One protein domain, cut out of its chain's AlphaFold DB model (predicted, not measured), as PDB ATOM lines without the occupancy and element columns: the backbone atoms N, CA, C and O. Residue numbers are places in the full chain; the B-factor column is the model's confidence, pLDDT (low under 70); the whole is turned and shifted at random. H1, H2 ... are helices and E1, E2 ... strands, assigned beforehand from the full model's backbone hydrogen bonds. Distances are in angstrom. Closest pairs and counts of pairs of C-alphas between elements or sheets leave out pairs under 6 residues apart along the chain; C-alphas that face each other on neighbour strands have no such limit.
ATOM      1  N   LEU A  76      26.856  27.594  37.838       86.12
ATOM      2  CA  LEU A  76      27.968  26.699  37.622       86.12
ATOM      3  C   LEU A  76      27.557  25.302  38.044       86.12
ATOM      4  O   LEU A  76      27.096  25.094  39.164       86.12
ATOM      5  N   VAL A  77      27.750  24.341  37.151       89.81
ATOM      6  CA  VAL A  77      27.596  22.920  37.443       89.81
ATOM      7  C   VAL A  77      28.973  22.356  37.756       89.81
ATOM      8  O   VAL A  77      29.898  22.474  36.949       89.81
ATOM      9  N   LEU A  78      29.105  21.748  38.931       92.44
ATOM     10  CA  LEU A  78      30.315  21.051  39.348       92.44
ATOM     11  C   LEU A  78      30.502  19.775  38.509       92.44
ATOM     12  O   LEU A  78      29.613  18.926  38.453       92.44
ATOM     13  N   GLU A  79      31.652  19.619  37.860       93.44
ATOM     14  CA  GLU A  79      31.927  18.532  36.906       93.44
ATOM     15  C   GLU A  79      32.608  17.309  37.543       93.44
ATOM     16  O   GLU A  79      32.739  16.264  36.904       93.44
ATOM     17  N   ASN A  80      33.058  17.417  38.792       93.81
ATOM     18  CA  ASN A  80      33.761  16.358  39.510       93.81
ATOM     19  C   ASN A  80      33.390  16.314  40.994       93.81
ATOM     20  O   ASN A  80      32.965  17.309  41.569       93.81
ATOM     21  N   THR A  81      33.549  15.152  41.621       92.25
ATOM     22  CA  THR A  81      33.353  15.009  43.069       92.25
ATOM     23  C   THR A  81      34.573  15.553  43.801       92.25
ATOM     24  O   THR A  81      35.698  15.136  43.531       92.25
ATOM     25  N   VAL A  82      34.345  16.463  44.746       88.25
ATOM     26  CA  VAL A  82      35.412  17.173  45.455       88.25
ATOM     27  C   VAL A  82      35.292  16.905  46.945       88.25
ATOM     28  O   VAL A  82      34.217  17.026  47.517       88.25
ATOM     29  N   GLU A  83      36.396  16.571  47.600       84.44
ATOM     30  CA  GLU A  83      36.408  16.268  49.029       84.44
ATOM     31  C   GLU A  83      37.455  17.109  49.765       84.44
ATOM     32  O   GLU A  83      38.559  17.315  49.248       84.44
ATOM     33  N   PRO A  84      37.160  17.576  50.991       79.62
ATOM     34  CA  PRO A  84      38.170  18.173  51.853       79.62
ATOM     35  C   PRO A  84      39.289  17.173  52.172       79.62
ATOM     36  O   PRO A  84      39.023  16.071  52.646       79.62
ATOM     37  N   THR A  85      40.552  17.564  51.982       78.06
ATOM     38  CA  THR A  85      41.716  16.725  52.356       78.06
ATOM     39  C   THR A  85      42.047  16.789  53.840       78.06
ATOM     40  O   THR A  85      42.716  15.909  54.381       78.06
ATOM     41  N   THR A  86      41.590  17.840  54.510       72.69
ATOM     42  CA  THR A  86      41.781  18.067  55.938       72.69
ATOM     43  C   THR A  86      40.471  17.877  56.677       72.69
ATOM     44  O   THR A  86      39.403  18.212  56.165       72.69
ATOM     45  N   ASP A  87      40.556  17.385  57.911       65.62
ATOM     46  CA  ASP A  87      39.384  17.222  58.759       65.62
ATOM     47  C   ASP A  87      38.695  18.575  59.024       65.62
ATOM     48  O   ASP A  87      39.205  19.435  59.745       65.62
ATOM     49  N   VAL A  88      37.503  18.747  58.449       62.47
ATOM     50  CA  VAL A  88      36.644  19.932  58.608       62.47
ATOM     51  C   VAL A  88      35.908  19.964  59.955       62.47
ATOM     52  O   VAL A  88      35.128  20.885  60.225       62.47
ATOM     53  N   SER A  89      36.136  18.988  60.841       59.91
ATOM     54  CA  SER A  89      35.480  18.868  62.154       59.91
ATOM     55  C   SER A  89      35.946  19.884  63.210       59.91
ATOM     56  O   SER A  89      35.624  19.750  64.393       59.91
ATOM     57  N   MET A  90      36.699  20.913  62.810       55.06
ATOM     58  CA  MET A  90      37.521  21.719  63.711       55.06
ATOM     59  C   MET A  90      36.763  22.277  64.941       55.06
ATOM     60  O   MET A  90      35.971  23.221  64.895       55.06
ATOM     61  N   GLN A  91      37.084  21.593  66.044       53.34
ATOM     62  CA  GLN A  91      37.056  21.853  67.489       53.34
ATOM     63  C   GLN A  91      35.749  22.086  68.249       53.34
ATOM     64  O   GLN A  91      35.724  21.822  69.455       53.34
ATOM     65  N   VAL A  92      34.636  22.436  67.610       58.81
ATOM     66  CA  VAL A  92      33.359  22.566  68.345       58.81
ATOM     67  C   VAL A  92      32.151  22.101  67.554       58.81
ATOM     68  O   VAL A  92      31.029  22.263  68.022       58.81
ATOM     69  N   SER A  93      32.322  21.540  66.359       66.88
ATOM     70  CA  SER A  93      31.196  21.102  65.531       66.88
ATOM     71  C   SER A  93      31.617  19.999  64.573       66.88
ATOM     72  O   SER A  93      32.632  20.127  63.896       66.88
ATOM     73  N   LYS A  94      30.817  18.935  64.473       74.12
ATOM     74  CA  LYS A  94      30.945  17.978  63.374       74.12
ATOM     75  C   LYS A  94      30.309  18.603  62.136       74.12
ATOM     76  O   LYS A  94      29.180  19.086  62.214       74.12
ATOM     77  N   ARG A  95      31.027  18.578  61.017       76.56
ATOM     78  CA  ARG A  95      30.523  19.005  59.713       76.56
ATOM     79  C   ARG A  95      30.496  17.796  58.791       76.56
ATOM     80  O   ARG A  95      31.481  17.066  58.726       76.56
ATOM     81  N   THR A  96      29.371  17.577  58.127       78.12
ATOM     82  CA  THR A  96      29.262  16.619  57.023       78.12
ATOM     83  C   THR A  96      29.079  17.434  55.757       78.12
ATOM     84  O   THR A  96      28.195  18.286  55.728       78.12
ATOM     85  N   VAL A  97      29.925  17.197  54.759       79.06
ATOM     86  CA  VAL A  97      29.930  17.905  53.477       79.06
ATOM     87  C   VAL A  97      29.745  16.859  52.382       79.06
ATOM     88  O   VAL A  97      30.504  15.894  52.354       79.06
ATOM     89  N   ASP A  98      28.740  17.036  51.526       82.56
ATOM     90  CA  ASP A  98      28.538  16.224  50.319       82.56
ATOM     91  C   ASP A  98      28.690  17.119  49.086       82.56
ATOM     92  O   ASP A  98      27.928  18.067  48.899       82.56
ATOM     93  N   LEU A  99      29.722  16.856  48.284       87.31
ATOM     94  CA  LEU A  99      30.076  17.642  47.103       87.31
ATOM     95  C   LEU A  99      30.272  16.717  45.906       87.31
ATOM     96  O   LEU A  99      31.387  16.380  45.510       87.31
ATOM     97  N   SER A 100      29.148  16.298  45.345       90.44
ATOM     98  CA  SER A 100      29.090  15.404  44.194       90.44
ATOM     99  C   SER A 100      28.978  16.175  42.874       90.44
ATOM    100  O   SER A 100      28.432  17.279  42.823       90.44
ATOM    101  N   ALA A 101      29.475  15.583  41.783       92.19
ATOM    102  CA  ALA A 101      29.287  16.140  40.443       92.19
ATOM    103  C   ALA A 101      27.790  16.354  40.134       92.19
ATOM    104  O   ALA A 101      26.946  15.530  40.489       92.19
ATOM    105  N   GLY A 102      27.466  17.459  39.462       90.50
ATOM    106  CA  GLY A 102      26.100  17.885  39.147       90.50
ATOM    107  C   GLY A 102      25.519  18.923  40.110       90.50
ATOM    108  O   GLY A 102      24.510  19.544  39.776       90.50
ATOM    109  N   LEU A 103      26.149  19.163  41.267       90.38
ATOM    110  CA  LEU A 103      25.742  20.248  42.163       90.38
ATOM    111  C   LEU A 103      25.878  21.614  41.480       90.38
ATOM    112  O   LEU A 103      26.812  21.851  40.711       90.38
ATOM    113  N   ARG A 104      24.945  22.516  41.796       87.56
ATOM    114  CA  ARG A 104      24.826  23.839  41.174       87.56
ATOM    115  C   ARG A 104      25.238  24.954  42.137       87.56
ATOM    116  O   ARG A 104      24.922  24.903  43.330       87.56
ATOM    117  N   PHE A 105      25.957  25.945  41.616       86.94
ATOM    118  CA  PHE A 105      26.592  27.021  42.380       86.94
ATOM    119  C   PHE A 105      26.379  28.380  41.710       86.94
ATOM    120  O   PHE A 105      26.392  28.467  40.485       86.94
ATOM    121  N   TYR A 106      26.175  29.445  42.490       81.94
ATOM    122  CA  TYR A 106      26.065  30.806  41.960       81.94
ATOM    123  C   TYR A 106      27.441  31.442  41.977       81.94
ATOM    124  O   TYR A 106      28.172  31.324  42.963       81.94
ATOM    125  N   THR A 107      27.782  32.128  40.893       82.44
ATOM    126  CA  THR A 107      28.950  33.002  40.880       82.44
ATOM    127  C   THR A 107      28.665  34.270  41.680       82.44
ATOM    128  O   THR A 107      27.586  34.861  41.611       82.44
ATOM    129  N   ALA A 108      29.634  34.662  42.493       80.44
ATOM    130  CA  ALA A 108      29.554  35.779  43.413       80.44
ATOM    131  C   ALA A 108      30.912  36.470  43.547       80.44
ATOM    132  O   ALA A 108      31.942  35.897  43.210       80.44
ATOM    133  N   ILE A 109      30.921  37.687  44.072       77.06
ATOM    134  CA  ILE A 109      32.119  38.431  44.461       77.06
ATOM    135  C   ILE A 109      32.244  38.444  45.983       77.06
ATOM    136  O   ILE A 109      31.246  38.591  46.680       77.06
ATOM    137  N   ASN A 110      33.460  38.317  46.499       76.62
ATOM    138  CA  ASN A 110      33.779  38.645  47.886       76.62
ATOM    139  C   ASN A 110      34.206  40.127  47.961       76.62
ATOM    140  O   ASN A 110      35.118  40.519  47.240       76.62
ATOM    141  N   LEU A 111      33.548  40.945  48.788       68.94
ATOM    142  CA  LEU A 111      33.826  42.373  49.034       68.94
ATOM    143  C   LEU A 111      34.648  42.610  50.320       68.94
ATOM    144  O   LEU A 111      34.544  43.654  50.965       68.94
ATOM    145  N   GLY A 112      35.429  41.613  50.718       67.06
ATOM    146  CA  GLY A 112      36.313  41.635  51.872       67.06
ATOM    147  C   GLY A 112      37.670  42.297  51.635       67.06
ATOM    148  O   GLY A 112      37.826  43.199  50.815       67.06
ATOM    149  N   LEU A 113      38.702  41.810  52.328       64.31
ATOM    150  CA  LEU A 113      40.091  42.251  52.094       64.31
ATOM    151  C   LEU A 113      40.621  41.888  50.690       64.31
ATOM    152  O   LEU A 113      41.725  42.300  50.334       64.31
ATOM    153  N   LYS A 114      39.866  41.094  49.921       67.19
ATOM    154  CA  LYS A 114      40.217  40.599  48.588       67.19
ATOM    155  C   LYS A 114      38.988  40.617  47.681       67.19
ATOM    156  O   LYS A 114      37.957  40.061  48.049       67.19
ATOM    157  N   ASN A 115      39.139  41.147  46.468       69.19
ATOM    158  CA  ASN A 115      38.135  41.019  45.414       69.19
ATOM    159  C   ASN A 115      38.341  39.685  44.681       69.19
ATOM    160  O   ASN A 115      39.122  39.594  43.738       69.19
ATOM    161  N   SER A 116      37.657  38.627  45.119       77.31
ATOM    162  CA  SER A 116      37.700  37.312  44.458       77.31
ATOM    163  C   SER A 116      36.329  36.906  43.934       77.31
ATOM    164  O   SER A 116      35.333  37.131  44.623       77.31
ATOM    165  N   VAL A 117      36.280  36.231  42.783       81.44
ATOM    166  CA  VAL A 117      35.062  35.542  42.342       81.44
ATOM    167  C   VAL A 117      34.965  34.209  43.072       81.44
ATOM    168  O   VAL A 117      35.928  33.447  43.127       81.44
ATOM    169  N   VAL A 118      33.802  33.913  43.635       83.50
ATOM    170  CA  VAL A 118      33.519  32.664  44.337       83.50
ATOM    171  C   VAL A 118      32.294  31.976  43.743       83.50
ATOM    172  O   VAL A 118      31.402  32.636  43.219       83.50
ATOM    173  N   ALA A 119      32.246  30.649  43.808       87.19
ATOM    174  CA  ALA A 119      31.084  29.848  43.433       87.19
ATOM    175  C   ALA A 119      30.483  29.214  44.685       87.19
ATOM    176  O   ALA A 119      31.160  28.426  45.340       87.19
ATOM    177  N   CYS A 120      29.235  29.526  45.019       85.56
ATOM    178  CA  CYS A 120      28.599  29.067  46.256       85.56
ATOM    179  C   CYS A 120      27.334  28.247  45.996       85.56
ATOM    180  O   CYS A 120      26.579  28.529  45.075       85.56
ATOM    181  N   SER A 121      27.100  27.213  46.799       85.56
ATOM    182  CA  SER A 121      26.072  26.208  46.524       85.56
ATOM    183  C   SER A 121      24.645  26.770  46.533       85.56
ATOM    184  O   SER A 121      24.264  27.575  47.386       85.56
ATOM    185  N   PHE A 122      23.809  26.271  45.627       77.19
ATOM    186  CA  PHE A 122      22.371  26.570  45.590       77.19
ATOM    187  C   PHE A 122      21.621  25.901  46.735       77.19
ATOM    188  O   PHE A 122      20.691  26.462  47.300       77.19
ATOM    189  N   GLU A 123      22.067  24.719  47.133       74.56
ATOM    190  CA  GLU A 123      21.530  23.984  48.272       74.56
ATOM    191  C   GLU A 123      22.388  24.248  49.507       74.56
ATOM    192  O   GLU A 123      23.368  24.996  49.441       74.56
ATOM    193  N   ARG A 124      22.028  23.673  50.656       80.69
ATOM    194  CA  ARG A 124      22.889  23.670  51.843       80.69
ATOM    195  C   ARG A 124      23.594  22.304  51.954       80.69
ATOM    196  O   ARG A 124      23.143  21.465  52.734       80.69
ATOM    197  N   PRO A 125      24.675  22.057  51.183       77.88
ATOM    198  CA  PRO A 125      25.347  20.756  51.075       77.88
ATOM    199  C   PRO A 125      26.147  20.391  52.329       77.88
ATOM    200  O   PRO A 125      26.717  19.305  52.422       77.88
ATOM    201  N   MET A 126      26.226  21.306  53.298       81.19
ATOM    202  CA  MET A 126      26.879  21.063  54.567       81.19
ATOM    203  C   MET A 126      25.872  21.038  55.712       81.19
ATOM    204  O   MET A 126      25.140  22.002  55.956       81.19
ATOM    205  N   PHE A 127      25.942  19.965  56.495       83.50
ATOM    206  CA  PHE A 127      25.254  19.820  57.770       83.50
ATOM    207  C   PHE A 127      26.210  20.067  58.941       83.50
ATOM    208  O   PHE A 127      27.318  19.525  58.976       83.50
ATOM    209  N   VAL A 128      25.776  20.862  59.918       80.12
ATOM    210  CA  VAL A 128      26.566  21.282  61.082       80.12
ATOM    211  C   VAL A 128      25.918  20.769  62.362       80.12
ATOM    212  O   VAL A 128      24.759  21.058  62.648       80.12
ATOM    213  N   VAL A 129      26.694  20.060  63.179       82.31
ATOM    214  CA  VAL A 129      26.280  19.588  64.507       82.31
ATOM    215  C   VAL A 129      27.214  20.172  65.562       82.31
ATOM    216  O   VAL A 129      28.351  19.703  65.686       82.31
ATOM    217  N   PRO A 130      26.778  21.169  66.347       76.50
ATOM    218  CA  PRO A 130      27.595  21.731  67.413       76.50
ATOM    219  C   PRO A 130      27.880  20.702  68.511       76.50
ATOM    220  O   PRO A 130      26.981  20.091  69.075       76.50
ATOM    221  N   ARG A 131      29.146  20.545  68.883       72.00
ATOM    222  CA  ARG A 131      29.626  19.648  69.940       72.00
ATOM    223  C   ARG A 131      29.094  20.035  71.320       72.00
ATOM    224  O   ARG A 131      28.758  19.155  72.103       72.00
ATOM    225  N   LEU A 132      29.043  21.336  71.621       77.31
ATOM    226  CA  LEU A 132      28.583  21.850  72.921       77.31
ATOM    227  C   LEU A 132      27.054  21.899  73.041       77.31
ATOM    228  O   LEU A 132      26.539  22.010  74.148       77.31
ATOM    229  N   ASN A 133      26.332  21.799  71.922       78.31
ATOM    230  CA  ASN A 133      24.878  21.682  71.904       78.31
ATOM    231  C   ASN A 133      24.421  20.840  70.696       78.31
ATOM    232  O   ASN A 133      23.966  21.405  69.698       78.31
ATOM    233  N   PRO A 134      24.530  19.499  70.769       80.38
ATOM    234  CA  PRO A 134      24.205  18.616  69.646       80.38
ATOM    235  C   PRO A 134      22.748  18.699  69.181       80.38
ATOM    236  O   PRO A 134      22.447  18.286  68.066       80.38
ATOM    237  N   GLY A 135      21.848  19.232  70.017       78.94
ATOM    238  CA  GLY A 135      20.447  19.460  69.662       78.94
ATOM    239  C   GLY A 135      20.215  20.672  68.756       78.94
ATOM    240  O   GLY A 135      19.129  20.800  68.204       78.94
ATOM    241  N   ASN A 136      21.209  21.549  68.581       79.81
ATOM    242  CA  ASN A 136      21.106  22.746  67.745       79.81
ATOM    243  C   ASN A 136      21.794  22.544  66.390       79.81
ATOM    244  O   ASN A 136      22.778  23.211  66.067       79.81
ATOM    245  N   THR A 137      21.325  21.563  65.626       81.75
ATOM    246  CA  THR A 137      21.859  21.276  64.291       81.75
ATOM    247  C   THR A 137      21.514  22.385  63.306       81.75
ATOM    248  O   THR A 137      20.438  22.975  63.389       81.75
ATOM    249  N   GLY A 138      22.390  22.629  62.339       79.50
ATOM    250  CA  GLY A 138      22.194  23.640  61.309       79.50
ATOM    251  C   GLY A 138      22.713  23.186  59.954       79.50
ATOM    252  O   GLY A 138      23.268  22.099  59.800       79.50
ATOM    253  N   THR A 139      22.533  24.044  58.967       80.25
ATOM    254  CA  THR A 139      22.997  23.838  57.599       80.25
ATOM    255  C   THR A 139      23.649  25.121  57.104       80.25
ATOM    256  O   THR A 139      23.294  26.205  57.565       80.25
ATOM    257  N   ALA A 140      24.634  25.008  56.217       77.62
ATOM    258  CA  ALA A 140      25.279  26.177  55.625       77.62
ATOM    259  C   ALA A 140      25.733  25.911  54.187       77.62
ATOM    260  O   ALA A 140      25.710  24.771  53.706       77.62
ATOM    261  N   LYS A 141      26.096  26.994  53.501       81.56
ATOM    262  CA  LYS A 141      26.518  26.985  52.102       81.56
ATOM    263  C   LYS A 141      28.004  26.686  52.000       81.56
ATOM    264  O   LYS A 141      28.782  27.108  52.856       81.56
ATOM    265  N   VAL A 142      28.386  25.965  50.953       83.44
ATOM    266  CA  VAL A 142      29.793  25.732  50.607       83.44
ATOM    267  C   VAL A 142      30.146  26.611  49.421       83.44
ATOM    268  O   VAL A 142      29.364  26.698  48.475       83.44
ATOM    269  N   CYS A 143      31.312  27.243  49.482       86.12
ATOM    270  CA  CYS A 143      31.805  28.168  48.474       86.12
ATOM    271  C   CYS A 143      33.229  27.826  48.041       86.12
ATOM    272  O   CYS A 143      34.018  27.350  48.849       86.12
ATOM    273  N   PHE A 144      33.565  28.117  46.789       87.81
ATOM    274  CA  PHE A 144      34.878  27.903  46.181       87.81
ATOM    275  C   PHE A 144      35.443  29.222  45.677       87.81
ATOM    276  O   PHE A 144      34.712  29.955  45.021       87.81
ATOM    277  N   HIS A 145      36.727  29.508  45.901       85.12
ATOM    278  CA  HIS A 145      37.375  30.629  45.207       85.12
ATOM    279  C   HIS A 145      37.702  30.220  43.777       85.12
ATOM    280  O   HIS A 145      38.513  29.319  43.571       85.12
ATOM    281  N   LEU A 146      37.070  30.863  42.805       84.00
ATOM    282  CA  LEU A 146      37.455  30.733  41.405       84.00
ATOM    283  C   LEU A 146      38.714  31.571  41.160       84.00
ATOM    284  O   LEU A 146      39.102  32.360  42.028       84.00
ATOM    285  N   ASP A 147      39.353  31.386  40.003       78.12
ATOM    286  CA  ASP A 147      40.568  32.119  39.632       78.12
ATOM    287  C   ASP A 147      40.459  33.612  40.018       78.12
ATOM    288  O   ASP A 147      39.479  34.274  39.654       78.12
ATOM    289  N   PRO A 148      41.400  34.128  40.832       64.88
ATOM    290  CA  PRO A 148      41.266  35.438  41.452       64.88
ATOM    291  C   PRO A 148      41.314  36.549  40.405       64.88
ATOM    292  O   PRO A 148      42.041  36.461  39.414       64.88
ATOM    293  N   LEU A 149      40.570  37.624  40.666       63.50
ATOM    294  CA  LEU A 149      40.699  38.859  39.903       63.50
ATOM    295  C   LEU A 149      42.015  39.545  40.271       63.50
ATOM    296  O   LEU A 149      42.548  39.347  41.367       63.50
ATOM    297  N   ALA A 150      42.532  40.378  39.371       65.00
ATOM    298  CA  ALA A 150      43.568  41.312  39.775       65.00
ATOM    299  C   ALA A 150      42.948  42.335  40.744       65.00
ATOM    300  O   ALA A 150      41.857  42.848  40.498       65.00
ATOM    301  N   ASP A 151      43.658  42.675  41.826       57.69
ATOM    302  CA  ASP A 151      43.179  43.581  42.889       57.69
ATOM    303  C   ASP A 151      42.762  44.987  42.391       57.69
ATOM    304  O   ASP A 151      42.183  45.776  43.138       57.69
ATOM    305  N   THR A 152      43.067  45.329  41.136       56.84
ATOM    306  CA  THR A 152      42.768  46.619  40.502       56.84
ATOM    307  C   THR A 152      41.461  46.659  39.714       56.84
ATOM    308  O   THR A 152      41.072  47.738  39.262       56.84
ATOM    309  N   ASP A 153      40.791  45.524  39.525       60.22
ATOM    310  CA  ASP A 153      39.634  45.435  38.639       60.22
ATOM    311  C   ASP A 153      38.339  45.801  39.385       60.22
ATOM    312  O   ASP A 153      38.036  45.285  40.464       60.22
ATOM    313  N   GLY A 154      37.572  46.743  38.828       64.44
ATOM    314  CA  GLY A 154      36.254  47.113  39.352       64.44
ATOM    315  C   GLY A 154      35.191  46.046  39.062       64.44
ATOM    316  O   GLY A 154      35.394  45.172  38.225       64.44
ATOM    317  N   LEU A 155      34.015  46.146  39.696       66.31
ATOM    318  CA  LEU A 155      32.905  45.193  39.488       66.31
ATOM    319  C   LEU A 155      32.458  45.086  38.025       66.31
ATOM    320  O   LEU A 155      32.097  44.010  37.559       66.31
ATOM    321  N   ASP A 156      32.542  46.193  37.292       64.00
ATOM    322  CA  ASP A 156      32.216  46.254  35.867       64.00
ATOM    323  C   ASP A 156      33.208  45.462  34.987       64.00
ATOM    324  O   ASP A 156      32.910  45.214  33.824       64.00
ATOM    325  N   ALA A 157      34.372  45.070  35.516       62.38
ATOM    326  CA  ALA A 157      35.408  44.324  34.799       62.38
ATOM    327  C   ALA A 157      35.363  42.807  35.061       62.38
ATOM    328  O   ALA A 157      36.189  42.068  34.524       62.38
ATOM    329  N   VAL A 158      34.418  42.321  35.876       65.69
ATOM    330  CA  VAL A 158      34.311  40.891  36.182       65.69
ATOM    331  C   VAL A 158      33.791  40.135  34.962       65.69
ATOM    332  O   VAL A 158      32.600  40.190  34.636       65.69
ATOM    333  N   ASP A 159      34.682  39.388  34.301       66.00
ATOM    334  CA  ASP A 159      34.280  38.476  33.239       66.00
ATOM    335  C   ASP A 159      33.806  37.130  33.793       66.00
ATOM    336  O   ASP A 159      34.606  36.291  34.210       66.00
ATOM    337  N   THR A 160      32.489  36.904  33.837       62.88
ATOM    338  CA  THR A 160      31.955  35.629  34.330       62.88
ATOM    339  C   THR A 160      31.810  34.535  33.272       62.88
ATOM    340  O   THR A 160      31.525  33.414  33.675       62.88
ATOM    341  N   GLY A 161      32.093  34.826  31.994       60.16
ATOM    342  CA  GLY A 161      31.637  34.072  30.815       60.16
ATOM    343  C   GLY A 161      32.036  32.592  30.670       60.16
ATOM    344  O   GLY A 161      32.632  31.982  31.554       60.16
ATOM    345  N   GLU A 162      31.691  32.041  29.494       54.62
ATOM    346  CA  GLU A 162      31.611  30.623  29.063       54.62
ATOM    347  C   GLU A 162      32.909  29.778  29.094       54.62
ATOM    348  O   GLU A 162      33.102  28.861  28.294       54.62
ATOM    349  N   VAL A 163      33.835  30.060  30.000       62.28
ATOM    350  CA  VAL A 163      35.038  29.255  30.219       62.28
ATOM    351  C   VAL A 163      34.837  28.290  31.382       62.28
ATOM    352  O   VAL A 163      34.166  28.598  32.366       62.28
ATOM    353  N   SER A 164      35.438  27.103  31.275       73.50
ATOM    354  CA  SER A 164      35.547  26.191  32.415       73.50
ATOM    355  C   SER A 164      36.358  26.878  33.516       73.50
ATOM    356  O   SER A 164      37.461  27.364  33.255       73.50
ATOM    357  N   LYS A 165      35.801  26.953  34.728       82.94
ATOM    358  CA  LYS A 165      36.437  27.592  35.893       82.94
ATOM    359  C   LYS A 165      36.929  26.534  36.860       82.94
ATOM    360  O   LYS A 165      36.291  25.489  36.998       82.94
ATOM    361  N   THR A 166      38.029  26.804  37.562       86.56
ATOM    362  CA  THR A 166      38.558  25.859  38.552       86.56
ATOM    363  C   THR A 166      38.814  26.482  39.919       86.56
ATOM    364  O   THR A 166      38.939  27.696  40.040       86.56
ATOM    365  N   SER A 167      38.848  25.652  40.964       86.19
ATOM    366  CA  SER A 167      39.150  26.070  42.337       86.19
ATOM    367  C   SER A 167      39.811  24.952  43.135       86.19
ATOM    368  O   SER A 167      39.360  23.817  43.066       86.19
ATOM    369  N   SER A 168      40.836  25.251  43.938       83.31
ATOM    370  CA  SER A 168      41.503  24.258  44.814       83.31
ATOM    371  C   SER A 168      41.165  24.412  46.302       83.31
ATOM    372  O   SER A 168      41.654  23.654  47.141       83.31
ATOM    373  N   SER A 169      40.364  25.419  46.651       81.38
ATOM    374  CA  SER A 169      40.055  25.759  48.036       81.38
ATOM    375  C   SER A 169      38.585  26.094  48.190       81.38
ATOM    376  O   SER A 169      38.056  26.920  47.441       81.38
ATOM    377  N   PHE A 170      37.959  25.510  49.206       82.12
ATOM    378  CA  PHE A 170      36.587  25.827  49.575       82.12
ATOM    379  C   PHE A 170      36.515  26.348  51.011       82.12
ATOM    380  O   PHE A 170      37.381  26.076  51.848       82.12
ATOM    381  N   PHE A 171      35.445  27.081  51.274       79.38
ATOM    382  CA  PHE A 171      35.091  27.647  52.562       79.38
ATOM    383  C   PHE A 171      33.576  27.547  52.760       79.38
ATOM    384  O   PHE A 171      32.835  27.035  51.915       79.38
ATOM    385  N   VAL A 172      33.111  27.990  53.922       77.94
ATOM    386  CA  VAL A 172      31.715  27.869  54.335       77.94
ATOM    387  C   VAL A 172      31.146  29.243  54.617       77.94
ATOM    388  O   VAL A 172      31.790  30.064  55.270       77.94
ATOM    389  N   VAL A 173      29.899  29.443  54.205       74.25
ATOM    390  CA  VAL A 173      29.164  30.674  54.460       74.25
ATOM    391  C   VAL A 173      27.885  30.393  55.240       74.25
ATOM    392  O   VAL A 173      27.152  29.437  54.962       74.25
ATOM    393  N   ASN A 174      27.634  31.224  56.254       67.06
ATOM    394  CA  ASN A 174      26.437  31.171  57.084       67.06
ATOM    395  C   ASN A 174      25.440  32.260  56.664       67.06
ATOM    396  O   ASN A 174      25.803  33.425  56.549       67.06
ATOM    397  N   GLU A 175      24.179  31.872  56.490       56.34
ATOM    398  CA  GLU A 175      23.087  32.752  56.052       56.34
ATOM    399  C   GLU A 175      22.509  33.618  57.185       56.34
ATOM    400  O   GLU A 175      21.855  34.620  56.926       56.34
ATOM    401  N   ASN A 176      22.728  33.246  58.452       51.03
ATOM    402  CA  ASN A 176      21.934  33.769  59.573       51.03
ATOM    403  C   ASN A 176      22.628  34.822  60.449       51.03
ATOM    404  O   ASN A 176      22.128  35.135  61.534       51.03
ATOM    405  N   PHE A 177      23.771  35.374  60.038       48.34
ATOM    406  CA  PHE A 177      24.474  36.362  60.859       48.34
ATOM    407  C   PHE A 177      24.200  37.792  60.384       48.34
ATOM    408  O   PHE A 177      24.977  38.389  59.654       48.34
ATOM    409  N   VAL A 178      23.072  38.364  60.812       45.94
ATOM    410  CA  VAL A 178      22.731  39.765  60.516       45.94
ATOM    411  C   VAL A 178      23.511  40.687  61.458       45.94
ATOM    412  O   VAL A 178      23.103  40.911  62.597       45.94
ATOM    413  N   LEU A 179      24.639  41.228  60.992       43.12
ATOM    414  CA  LEU A 179      25.360  42.302  61.697       43.12
ATOM    415  C   LEU A 179      24.831  43.697  61.342       43.12
ATOM    416  O   LEU A 179      24.948  44.612  62.158       43.12
ATOM    417  N   ASN A 180      24.246  43.863  60.152       43.03
ATOM    418  CA  ASN A 180      23.809  45.154  59.633       43.03
ATOM    419  C   ASN A 180      22.294  45.153  59.349       43.03
ATOM    420  O   ASN A 180      21.848  44.535  58.383       43.03
ATOM    421  N   PRO A 181      21.472  45.838  60.162       40.31
ATOM    422  CA  PRO A 181      20.019  45.866  59.985       40.31
ATOM    423  C   PRO A 181      19.551  46.626  58.728       40.31
ATOM    424  O   PRO A 181      18.360  46.589  58.422       40.31
ATOM    425  N   ASN A 182      20.457  47.298  58.004       39.47
ATOM    426  CA  ASN A 182      20.131  48.134  56.843       39.47
ATOM    427  C   ASN A 182      20.290  47.432  55.480       39.47
ATOM    428  O   ASN A 182      19.873  47.994  54.474       39.47
ATOM    429  N   GLU A 183      20.874  46.234  55.412       40.38
ATOM    430  CA  GLU A 183      20.973  45.463  54.158       40.38
ATOM    431  C   GLU A 183      19.646  44.753  53.902       40.38
ATOM    432  O   GLU A 183      19.169  44.096  54.821       40.38
ATOM    433  N   SER A 184      19.036  44.868  52.711       35.66
ATOM    434  CA  SER A 184      17.774  44.197  52.348       35.66
ATOM    435  C   SER A 184      17.898  43.207  51.191       35.66
ATOM    436  O   SER A 184      18.452  43.564  50.170       35.66
ATOM    437  N   GLY A 185      17.339  42.003  51.370       39.41
ATOM    438  CA  GLY A 185      17.289  40.873  50.427       39.41
ATOM    439  C   GLY A 185      16.931  39.565  51.172       39.41
ATOM    440  O   GLY A 185      16.922  39.569  52.409       39.41
ATOM    441  N   PRO A 186      16.590  38.460  50.494       36.66
ATOM    442  CA  PRO A 186      16.445  37.132  51.118       36.66
ATOM    443  C   PRO A 186      17.799  36.497  51.511       36.66
ATOM    444  O   PRO A 186      17.858  35.691  52.433       36.66
ATOM    445  N   TYR A 187      18.909  36.952  50.911       50.31
ATOM    446  CA  TYR A 187      20.285  36.523  51.220       50.31
ATOM    447  C   TYR A 187      21.203  37.723  51.505       50.31
ATOM    448  O   TYR A 187      22.217  37.908  50.838       50.31
ATOM    449  N   ARG A 188      20.816  38.564  52.481       49.12
ATOM    450  CA  ARG A 188      21.363  39.922  52.748       49.12
ATOM    451  C   ARG A 188      22.886  40.048  52.775       49.12
ATOM    452  O   ARG A 188      23.392  41.115  52.458       49.12
ATOM    453  N   SER A 189      23.605  38.992  53.112       53.62
ATOM    454  CA  SER A 189      25.045  38.902  52.915       53.62
ATOM    455  C   SER A 189      25.484  37.489  53.252       53.62
ATOM    456  O   SER A 189      25.169  36.951  54.315       53.62
ATOM    457  N   LEU A 190      26.218  36.863  52.344       59.97
ATOM    458  CA  LEU A 190      26.847  35.583  52.606       59.97
ATOM    459  C   LEU A 190      28.174  35.902  53.291       59.97
ATOM    460  O   LEU A 190      29.170  36.196  52.637       59.97
ATOM    461  N   MET A 191      28.190  35.888  54.621       62.38
ATOM    462  CA  MET A 191      29.414  36.179  55.365       62.38
ATOM    463  C   MET A 191      30.384  35.001  55.276       62.38
ATOM    464  O   MET A 191      30.160  33.948  55.887       62.38
ATOM    465  N   SER A 192      31.471  35.195  54.531       63.09
ATOM    466  CA  SER A 192      32.644  34.344  54.628       63.09
ATOM    467  C   SER A 192      33.239  34.521  56.019       63.09
ATOM    468  O   SER A 192      33.621  35.614  56.450       63.09
ATOM    469  N   TRP A 193      33.259  33.417  56.759       58.47
ATOM    470  CA  TRP A 193      33.939  33.349  58.036       58.47
ATOM    471  C   TRP A 193      35.280  32.663  57.815       58.47
ATOM    472  O   TRP A 193      35.405  31.448  57.966       58.47
ATOM    473  N   GLU A 194      36.272  33.473  57.457       57.50
ATOM    474  CA  GLU A 194      37.679  33.096  57.373       57.50
ATOM    475  C   GLU A 194      38.457  33.698  58.556       57.50
ATOM    476  O   GLU A 194      39.181  34.679  58.410       57.50
ATOM    477  N   PRO A 195      38.413  33.134  59.774       46.50
ATOM    478  CA  PRO A 195      39.692  32.964  60.437       46.50
ATOM    479  C   PRO A 195      40.501  32.010  59.542       46.50
ATOM    480  O   PRO A 195      39.908  31.098  58.965       46.50
ATOM    481  N   ASP A 196      41.824  32.151  59.451       46.16
ATOM    482  CA  ASP A 196      42.768  31.279  58.707       46.16
ATOM    483  C   ASP A 196      42.662  29.748  58.997       46.16
ATOM    484  O   ASP A 196      43.530  28.953  58.651       46.16
ATOM    485  N   LEU A 197      41.616  29.307  59.690       48.84
ATOM    486  CA  LEU A 197      41.308  27.963  60.135       48.84
ATOM    487  C   LEU A 197      40.367  27.179  59.203       48.84
ATOM    488  O   LEU A 197      40.266  25.970  59.420       48.84
ATOM    489  N   PHE A 198      39.658  27.809  58.246       56.81
ATOM    490  CA  PHE A 198      38.581  27.138  57.479       56.81
ATOM    491  C   PHE A 198      38.708  27.122  55.950       56.81
ATOM    492  O   PHE A 198      37.874  26.493  55.300       56.81
ATOM    493  N   THR A 199      39.735  27.743  55.368       65.19
ATOM    494  CA  THR A 199      40.043  27.550  53.944       65.19
ATOM    495  C   THR A 199      40.821  26.249  53.802       65.19
ATOM    496  O   THR A 199      41.998  26.166  54.161       65.19
ATOM    497  N   TYR A 200      40.149  25.201  53.330       70.50
ATOM    498  CA  TYR A 200      40.721  23.860  53.261       70.50
ATOM    499  C   TYR A 200      41.070  23.472  51.828       70.50
ATOM    500  O   TYR A 200      40.377  23.835  50.878       70.50
ATOM    501  N   GLN A 201      42.149  22.703  51.692       76.31
ATOM    502  CA  GLN A 201      42.562  22.129  50.416       76.31
ATOM    503  C   GLN A 201      41.633  20.975  50.037       76.31
ATOM    504  O   GLN A 201      41.237  20.171  50.892       76.31
ATOM    505  N   THR A 202      41.323  20.862  48.755       82.81
ATOM    506  CA  THR A 202      40.528  19.760  48.209       82.81
ATOM    507  C   THR A 202      41.402  18.634  47.660       82.81
ATOM    508  O   THR A 202      42.599  18.804  47.434       82.81
ATOM    509  N   ASN A 203      40.813  17.448  47.498       86.56
ATOM    510  CA  ASN A 203      41.468  16.258  46.942       86.56
ATOM    511  C   ASN A 203      41.949  16.475  45.496       86.56
ATOM    512  O   ASN A 203      43.010  15.989  45.111       86.56
ATOM    513  N   GLU A 204      41.179  17.228  44.720       88.94
ATOM    514  CA  GLU A 204      41.516  17.754  43.405       88.94
ATOM    515  C   GLU A 204      40.824  19.115  43.207       88.94
ATOM    516  O   GLU A 204      39.882  19.436  43.943       88.94
ATOM    517  N   PRO A 205      41.252  19.933  42.230       89.94
ATOM    518  CA  PRO A 205      40.540  21.159  41.907       89.94
ATOM    519  C   PRO A 205      39.093  20.874  41.470       89.94
ATOM    520  O   PRO A 205      38.848  20.023  40.611       89.94
ATOM    521  N   ALA A 206      38.139  21.609  42.035       90.44
ATOM    522  CA  ALA A 206      36.773  21.683  41.542       90.44
ATOM    523  C   ALA A 206      36.784  22.259  40.127       90.44
ATOM    524  O   ALA A 206      37.418  23.287  39.896       90.44
ATOM    525  N   ARG A 207      36.104  21.598  39.192       92.06
ATOM    526  CA  ARG A 207      35.911  22.043  37.811       92.06
ATOM    527  C   ARG A 207      34.454  22.424  37.627       92.06
ATOM    528  O   ARG A 207      33.562  21.659  37.985       92.06
ATOM    529  N   PHE A 208      34.222  23.604  37.087       89.38
ATOM    530  CA  PHE A 208      32.898  24.158  36.888       89.38
ATOM    531  C   PHE A 208      32.675  24.448  35.416       89.38
ATOM    532  O   PHE A 208      33.531  25.047  34.760       89.38
ATOM    533  N   ARG A 209      31.484  24.105  34.935       89.69
ATOM    534  CA  ARG A 209      30.969  24.577  33.649       89.69
ATOM    535  C   ARG A 209      29.750  25.470  33.858       89.69
ATOM    536  O   ARG A 209      29.026  25.264  34.832       89.69
ATOM    537  N   PRO A 210      29.455  26.387  32.931       85.12
ATOM    538  CA  PRO A 210      28.142  27.009  32.870       85.12
ATOM    539  C   PRO A 210      27.031  25.955  32.716       85.12
ATOM    540  O   PRO A 210      27.195  24.928  32.044       85.12
ATOM    541  N   ALA A 211      25.894  26.206  33.351       83.38
ATOM    542  CA  ALA A 211      24.667  25.457  33.160       83.38
ATOM    543  C   ALA A 211      24.128  25.705  31.750       83.38
ATOM    544  O   ALA A 211      24.219  26.808  31.209       83.38
ATOM    545  N   THR A 212      23.545  24.662  31.178       84.06
ATOM    546  CA  THR A 212      22.810  24.721  29.910       84.06
ATOM    547  C   THR A 212      21.523  25.537  30.058       84.06
ATOM    548  O   THR A 212      21.055  25.786  31.172       84.06
ATOM    549  N   ASP A 213      20.926  25.960  28.943       77.19
ATOM    550  CA  ASP A 213      19.664  26.714  28.955       77.19
ATOM    551  C   ASP A 213      18.525  25.913  29.598       77.19
ATOM    552  O   ASP A 213      17.727  26.466  30.355       77.19
ATOM    553  N   GLU A 214      18.496  24.596  29.377       80.75
ATOM    554  CA  GLU A 214      17.536  23.693  30.010       80.75
ATOM    555  C   GLU A 214      17.715  23.638  31.533       80.75
ATOM    556  O   GLU A 214      16.738  23.738  32.272       80.75
ATOM    557  N   GLU A 215      18.959  23.531  32.016       79.88
ATOM    558  CA  GLU A 215      19.267  23.539  33.455       79.88
ATOM    559  C   GLU A 215      18.952  24.897  34.101       79.88
ATOM    560  O   GLU A 215      18.563  24.948  35.268       79.88
ATOM    561  N   ARG A 216      19.104  25.999  33.354       74.31
ATOM    562  CA  ARG A 216      18.791  27.358  33.824       74.31
ATOM    563  C   ARG A 216      17.288  27.610  33.946       74.31
ATOM    564  O   ARG A 216      16.872  28.278  34.891       74.31
ATOM    565  N   ALA A 217      16.476  27.060  33.043       71.06
ATOM    566  CA  ALA A 217      15.026  27.270  33.025       71.06
ATOM    567  C   ALA A 217      14.312  26.799  34.311       71.06
ATOM    568  O   ALA A 217      13.250  27.319  34.654       71.06
ATOM    569  N   GLU A 218      14.897  25.854  35.050       70.00
ATOM    570  CA  GLU A 218      14.348  25.314  36.303       70.00
ATOM    571  C   GLU A 218      14.329  26.333  37.460       70.00
ATOM    572  O   GLU A 218      13.594  26.140  38.428       70.00
TER     573      GLU A 218
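What this domain is: This is residues 76 to 218 of the 304 residues of an uncharacterized protein of Ponticaulis sp (UniProt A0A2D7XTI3). Look for a small closed barrel ringed by six strands, E1, E3, E4, E6, E7 and E9, with the strand pair E2 and E5 extending the sheet beyond E6. The short helix H1 follows at the end of the printed part, and a long loop, residues 175 to 189, reaches to 24 A from the mean of all C-alphas. The printed part has 143 residues with nine named strands and then one named helix; the ring is antiparallel throughout, and the class is mostly strand, though only 65 residues are in named elements. The whole is compact, with a radius of gyration of the C-alphas of 15.6 A, and rounded, spanning 44 by 37 by 32 A.

Where its parts are: Find C-alpha 76 at (27.968, 26.699, 37.622), where E1, residues 76 to 78, begins. E2 is residues 93 to 97. E3, residues 104 to 111, runs 22.1 A, and E4, residues 115 to 121, runs 19.1 A. E5 is residues 126 to 130. E6, residues 138 to 145, runs 23.2 A from C-alpha 138 at (22.194, 23.640, 61.309). E7, residues 165 to 174, is 23.7 A long and bends by 87 degrees at residue 168. E8 is residues 190 to 192. E9, residues 200 to 210, is 24.2 A long and bends by 87 degrees at residue 203. H1, residues 213 to 217, ends at C-alpha 217, (15.026, 27.270, 33.025).

How they stand to each other: Start the ring at E1, antiparallel to E3, with N 76 and O 105 2.8 A apart. E3 and E4 form a hairpin, N 108 and O 118 at 2.8 A. E4 is antiparallel to E6, N 119 and O 144 at 2.8 A. E5, E6 and E7 are a meander, each strand the antiparallel neighbour of the one before; look at N 128 and O 138, 2.8 A, and N 171 and O 143, 2.8 A. The pairing on E6 is staggered: E5 beside residues 138 to 140, E4 beside 141 to 145. E2 is antiparallel to E5, N 129 and O 94 at 2.8 A. E7 is antiparallel to E9, N 206 and O 167 at 2.7 A, and E9 closes the ring on E1, N 77 and O 209 at 2.8 A. E7 and E8 meet only at a point, C-alphas 173 and 192 facing each other at 5.1 A. H1 is only just not on the barrel, with 4 pairs of C-alphas within 10 A; its O i to N i+4 pair is within hydrogen-bond range.

The domain as a whole: The C-alphas farthest apart, of Gly 135 and Thr 152, are 45.7 A apart. The printed part has no cut. The links E1 to E2, E6 to E7 and E7 to E8 are long. Mean pLDDT of the printed part is 72.6; residues 87 to 93, 111 to 115, 148 to 163 and 174 to 199 are under 70.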